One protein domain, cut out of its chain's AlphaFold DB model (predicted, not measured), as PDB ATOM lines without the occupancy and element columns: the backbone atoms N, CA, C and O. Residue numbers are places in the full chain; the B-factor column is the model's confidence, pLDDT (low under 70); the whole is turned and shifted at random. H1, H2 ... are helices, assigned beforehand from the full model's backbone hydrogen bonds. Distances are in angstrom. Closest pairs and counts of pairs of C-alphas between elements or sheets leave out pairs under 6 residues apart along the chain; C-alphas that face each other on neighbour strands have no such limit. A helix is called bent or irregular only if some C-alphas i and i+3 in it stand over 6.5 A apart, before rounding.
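This is residues 19 to 60 of the 121 residues of the protein "Putative integrase" of Xenorhabdus nematophila str. Websteri (UniProt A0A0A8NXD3). The printed part is an open, flat, wide V with a broad base: helix H1 forms one arm, the long link of residues 34 to 44 forms the base, and helix H2 forms the other arm. Residues 19 to 26 of H1 and residues 53 to 60, of which 53 to 58 belong to H2, stick out as the two free ends of the V. There are 42 residues printed, with two named helices in the order H1, H2 and no named strand, and the class is all helix. The whole is loose, with a radius of gyration of the C-alphas of 11.6 A, and the C-alphas span 30 by 28 by 12 A.

H1 covers residues 19 to 33 and is the longest helix by residues, with 15; it measures 21.5 A from first to last C-alpha. It begins at C-alpha 19 at (29.197, 28.263, -54.103) and ends at C-alpha 33 at (12.059, 41.185, -52.707). H2 covers residues 45 to 58, measures 19.9 A, and ends at C-alpha 58 at (8.972, 20.894, -40.140).

H1 and H2 are apart, with no C-alpha of the one within 8 A of the other. A long link of 11 residues runs between them. In H1 and H2 every O i to N i+4 pair is within hydrogen-bond range. Neither helix is bent.

The two C-alphas farthest apart are those of Glu 19 and Pro 43, at 32.7 A. The first and last printed C-alphas, those of Glu 19 and Gly 60, are 24.3 A apart. The printed part has no cut. The mean pLDDT of the printed part is 95.1, and no printed residue is under 70.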
ATOM      1  N   GLU A  19      30.270  28.488 -53.140       97.88
ATOM      2  CA  GLU A  19      29.197  28.263 -54.103       97.88
ATOM      3  C   GLU A  19      27.860  28.139 -53.371       97.88
ATOM      4  O   GLU A  19      26.923  28.883 -53.669       97.88
ATOM      5  N   ALA A  20      27.799  27.298 -52.336       96.44
ATOM      6  CA  ALA A  20      26.602  27.153 -51.513       96.44
ATOM      7  C   ALA A  20      26.210  28.477 -50.835       96.44
ATOM      8  O   ALA A  20      25.024  28.810 -50.752       96.44
ATOM      9  N   LEU A  21      27.194  29.270 -50.385       96.06
ATOM     10  CA  LEU A  21      26.930  30.602 -49.841       96.06
ATOM     11  C   LEU A  21      26.308  31.529 -50.889       96.06
ATOM     12  O   LEU A  21      25.326  32.206 -50.581       96.06
ATOM     13  N   GLN A  22      26.856  31.566 -52.105       97.62
ATOM     14  CA  GLN A  22      26.325  32.412 -53.171       97.62
ATOM     15  C   GLN A  22      24.879  32.031 -53.502       97.62
ATOM     16  O   GLN A  22      24.004  32.896 -53.511       97.62
ATOM     17  N   GLN A  23      24.599  30.734 -53.660       97.94
ATOM     18  CA  GLN A  23      23.243  30.235 -53.902       97.94
ATOM     19  C   GLN A  23      22.274  30.631 -52.772       97.94
ATOM     20  O   GLN A  23      21.145  31.059 -53.030       97.94
ATOM     21  N   ALA A  24      22.713  30.537 -51.512       96.31
ATOM     22  CA  ALA A  24      21.908  30.928 -50.358       96.31
ATOM     23  C   ALA A  24      21.621  32.440 -50.322       96.31
ATOM     24  O   ALA A  24      20.497  32.836 -49.997       96.31
ATOM     25  N   ILE A  25      22.603  33.282 -50.665       96.62
ATOM     26  CA  ILE A  25      22.436  34.740 -50.760       96.62
ATOM     27  C   ILE A  25      21.463  35.091 -51.887       96.62
ATOM     28  O   ILE A  25      20.522  35.851 -51.657       96.62
ATOM     29  N   ASP A  26      21.626  34.497 -53.068       97.38
ATOM     30  CA  ASP A  26      20.755  34.761 -54.215       97.38
ATOM     31  C   ASP A  26      19.299  34.398 -53.905       97.38
ATOM     32  O   ASP A  26      18.375  35.158 -54.209       97.38
ATOM     33  N   TYR A  27      19.081  33.253 -53.254       96.06
ATOM     34  CA  TYR A  27      17.756  32.856 -52.786       96.06
ATOM     35  C   TYR A  27      17.203  33.836 -51.740       96.06
ATOM     36  O   TYR A  27      16.034  34.223 -51.802       96.06
ATOM     37  N   ALA A  28      18.032  34.255 -50.780       95.62
ATOM     38  CA  ALA A  28      17.645  35.189 -49.730       95.62
ATOM     39  C   ALA A  28      17.226  36.558 -50.291       95.62
ATOM     40  O   ALA A  28      16.223  37.114 -49.837       95.62
ATOM     41  N   GLU A  29      17.946  37.087 -51.281       96.31
ATOM     42  CA  GLU A  29      17.608  38.361 -51.919       96.31
ATOM     43  C   GLU A  29      16.299  38.277 -52.712       96.31
ATOM     44  O   GLU A  29      15.425  39.128 -52.527       96.31
ATOM     45  N   ARG A  30      16.088  37.204 -53.493       95.56
ATOM     46  CA  ARG A  30      14.799  36.966 -54.175       95.56
ATOM     47  C   ARG A  30      13.647  36.883 -53.171       95.56
ATOM     48  O   ARG A  30      12.658  37.601 -53.292       95.56
ATOM     49  N   ALA A  31      13.814  36.086 -52.113       93.88
ATOM     50  CA  ALA A  31      12.799  35.931 -51.078       93.88
ATOM     51  C   ALA A  31      12.495  37.247 -50.343       93.88
ATOM     52  O   ALA A  31      11.348  37.483 -49.973       93.88
ATOM     53  N   LYS A  32      13.494  38.111 -50.111       95.19
ATOM     54  CA  LYS A  32      13.284  39.440 -49.513       95.19
ATOM     55  C   LYS A  32      12.482  40.353 -50.432       95.19
ATOM     56  O   LYS A  32      11.591  41.040 -49.929       95.19
ATOM     57  N   ALA A  33      12.775  40.362 -51.733       94.19
ATOM     58  CA  ALA A  33      12.059  41.185 -52.707       94.19
ATOM     59  C   ALA A  33      10.550  40.874 -52.706       94.19
ATOM     60  O   ALA A  33       9.728  41.783 -52.643       94.19
ATOM     61  N   GLU A  34      10.189  39.592 -52.626       93.12
ATOM     62  CA  GLU A  34       8.796  39.122 -52.549       93.12
ATOM     63  C   GLU A  34       8.110  39.407 -51.198       93.12
ATOM     64  O   GLU A  34       6.890  39.314 -51.069       93.12
ATOM     65  N   ARG A  35       8.883  39.721 -50.150       92.31
ATOM     66  CA  ARG A  35       8.426  39.752 -48.748       92.31
ATOM     67  C   ARG A  35       8.675  41.098 -48.073       92.31
ATOM     68  O   ARG A  35       8.970  41.153 -46.874       92.31
ATOM     69  N   SER A  36       8.566  42.185 -48.835       91.25
ATOM     70  CA  SER A  36       8.730  43.560 -48.337       91.25
ATOM     71  C   SER A  36      10.072  43.774 -47.616       91.25
ATOM     72  O   SER A  36      10.139  44.395 -46.556       91.25
ATOM     73  N   GLY A  37      11.144  43.184 -48.150       91.94
ATOM     74  CA  GLY A  37      12.503  43.297 -47.618       91.94
ATOM     75  C   GLY A  37      12.835  42.362 -46.449       91.94
ATOM     76  O   GLY A  37      13.948  42.427 -45.926       91.94
ATOM     77  N   LYS A  38      11.920  41.478 -46.026       92.12
ATOM     78  CA  LYS A  38      12.121  40.571 -44.880       92.12
ATOM     79  C   LYS A  38      12.229  39.113 -45.320       92.12
ATOM     80  O   LYS A  38      11.366  38.612 -46.024       92.12
ATOM     81  N   LEU A  39      13.202  38.369 -44.791       93.12
ATOM     82  CA  LEU A  39      13.274  36.914 -45.017       93.12
ATOM     83  C   LEU A  39      12.061  36.178 -44.434       93.12
ATOM     84  O   LEU A  39      11.506  35.273 -45.058       93.12
ATOM     85  N   ILE A  40      11.622  36.595 -43.245       94.06
ATOM     86  CA  ILE A  40      10.410  36.105 -42.591       94.06
ATOM     87  C   ILE A  40       9.516  37.312 -42.336       94.06
ATOM     88  O   ILE A  40       9.711  38.054 -41.374       94.06
ATOM     89  N   ASN A  41       8.540  37.523 -43.218       94.38
ATOM     90  CA  ASN A  41       7.617  38.640 -43.085       94.38
ATOM     91  C   ASN A  41       6.526  38.319 -42.054       94.38
ATOM     92  O   ASN A  41       5.550  37.623 -42.342       94.38
ATOM     93  N   LYS A  42       6.728  38.800 -40.825       95.25
ATOM     94  CA  LYS A  42       5.733  38.793 -39.751       95.25
ATOM     95  C   LYS A  42       5.640  40.175 -39.085       95.25
ATOM     96  O   LYS A  42       6.625  40.920 -39.127       95.25
ATOM     97  N   PRO A  43       4.478  40.519 -38.491       94.56
ATOM     98  CA  PRO A  43       4.270  41.815 -37.843       94.56
ATOM     99  C   PRO A  43       5.247  42.091 -36.697       94.56
ATOM    100  O   PRO A  43       5.767  43.198 -36.595       94.56
ATOM    101  N   THR A  44       5.546  41.085 -35.868       94.56
ATOM    102  CA  THR A  44       6.454  41.227 -34.718       94.56
ATOM    103  C   THR A  44       7.661  40.295 -34.802       94.56
ATOM    104  O   THR A  44       7.623  39.240 -35.442       94.56
ATOM    105  N   LEU A  45       8.739  40.658 -34.095       92.25
ATOM    106  CA  LEU A  45       9.931  39.815 -33.959       92.25
ATOM    107  C   LEU A  45       9.594  38.450 -33.343       92.25
ATOM    108  O   LEU A  45      10.093  37.427 -33.805       92.25
ATOM    109  N   HIS A  46       8.713  38.425 -32.340       95.75
ATOM    110  CA  HIS A  46       8.270  37.189 -31.696       95.75
ATOM    111  C   HIS A  46       7.625  36.230 -32.707       95.75
ATOM    112  O   HIS A  46       8.060  35.088 -32.849       95.75
ATOM    113  N   GLN A  47       6.680  36.726 -33.513       97.25
ATOM    114  CA  GLN A  47       6.026  35.928 -34.554       97.25
ATOM    115  C   GLN A  47       7.000  35.473 -35.651       97.25
ATOM    116  O   GLN A  47       6.849  34.376 -36.195       97.25
ATOM    117  N   ALA A  48       8.001  36.291 -35.992       95.50
ATOM    118  CA  ALA A  48       9.042  35.903 -36.940       95.50
ATOM    119  C   ALA A  48       9.903  34.749 -36.394       95.50
ATOM    120  O   ALA A  48      10.152  33.774 -37.109       95.50
ATOM    121  N   ILE A  49      10.297  34.822 -35.118       94.88
ATOM    122  CA  ILE A  49      11.049  33.765 -34.427       94.88
ATOM    123  C   ILE A  49      10.230  32.472 -34.358       94.88
ATOM    124  O   ILE A  49      10.763  31.395 -34.628       94.88
ATOM    125  N   ASP A  50       8.938  32.550 -34.050       96.94
ATOM    126  CA  ASP A  50       8.092  31.359 -33.985       96.94
ATOM    127  C   ASP A  50       7.865  30.734 -35.357       96.94
ATOM    128  O   ASP A  50       7.925  29.511 -35.500       96.94
ATOM    129  N   ARG A  51       7.708  31.558 -36.401       96.56
ATOM    130  CA  ARG A  51       7.661  31.061 -37.778       96.56
ATOM    131  C   ARG A  51       8.967  30.362 -38.157       96.56
ATOM    132  O   ARG A  51       8.902  29.284 -38.744       96.56
ATOM    133  N   TYR A  52      10.126  30.918 -37.799       95.06
ATOM    134  CA  TYR A  52      11.421  30.256 -37.992       95.06
ATOM    135  C   TYR A  52      11.475  28.899 -37.281       95.06
ATOM    136  O   TYR A  52      11.738  27.884 -37.923       95.06
ATOM    137  N   ARG A  53      11.147  28.862 -35.982       94.62
ATOM    138  CA  ARG A  53      11.115  27.631 -35.172       94.62
ATOM    139  C   ARG A  53      10.189  26.574 -35.767       94.62
ATOM    140  O   ARG A  53      10.536  25.398 -35.786       94.62
ATOM    141  N   TYR A  54       9.025  26.981 -36.263       95.88
ATOM    142  CA  TYR A  54       8.104  26.088 -36.957       95.88
ATOM    143  C   TYR A  54       8.727  25.506 -38.233       95.88
ATOM    144  O   TYR A  54       8.663  24.297 -38.438       95.88
ATOM    145  N   MET A  55       9.352  26.341 -39.071       94.81
ATOM    146  CA  MET A  55       9.966  25.896 -40.328       94.81
ATOM    147  C   MET A  55      11.094  24.892 -40.084       94.81
ATOM    148  O   MET A  55      11.081  23.830 -40.696       94.81
ATOM    149  N   VAL A  56      12.009  25.171 -39.149       94.50
ATOM    150  CA  VAL A  56      13.115  24.244 -38.842       94.50
ATOM    151  C   VAL A  56      12.608  22.913 -38.274       94.50
ATOM    152  O   VAL A  56      13.080  21.855 -38.678       94.50
ATOM    153  N   ARG A  57      11.571  22.931 -37.423       94.69
ATOM    154  CA  ARG A  57      10.935  21.698 -36.923       94.69
ATOM    155  C   ARG A  57      10.304  20.879 -38.047       94.69
ATOM    156  O   ARG A  57      10.435  19.661 -38.059       94.69
ATOM    157  N   ARG A  58       9.632  21.542 -38.995       96.06
ATOM    158  CA  ARG A  58       8.972  20.894 -40.140       96.06
ATOM    159  C   ARG A  58       9.938  20.173 -41.071       96.06
ATOM    160  O   ARG A  58       9.521  19.210 -41.701       96.06
ATOM    161  N   VAL A  59      11.187  20.624 -41.147       94.56
ATOM    162  CA  VAL A  59      12.244  19.973 -41.938       94.56
ATOM    163  C   VAL A  59      13.092  19.003 -41.105       94.56
ATOM    164  O   VAL A  59      14.158  18.590 -41.540       94.56
ATOM    165  N   GLY A  60      12.636  18.636 -39.902       93.94
ATOM    166  CA  GLY A  60      13.281  17.615 -39.074       93.94
ATOM    167  C   GLY A  60      14.427  18.109 -38.188       93.94
ATOM    168  O   GLY A  60      15.058  17.295 -37.520       93.94
TER     169      GLY A  60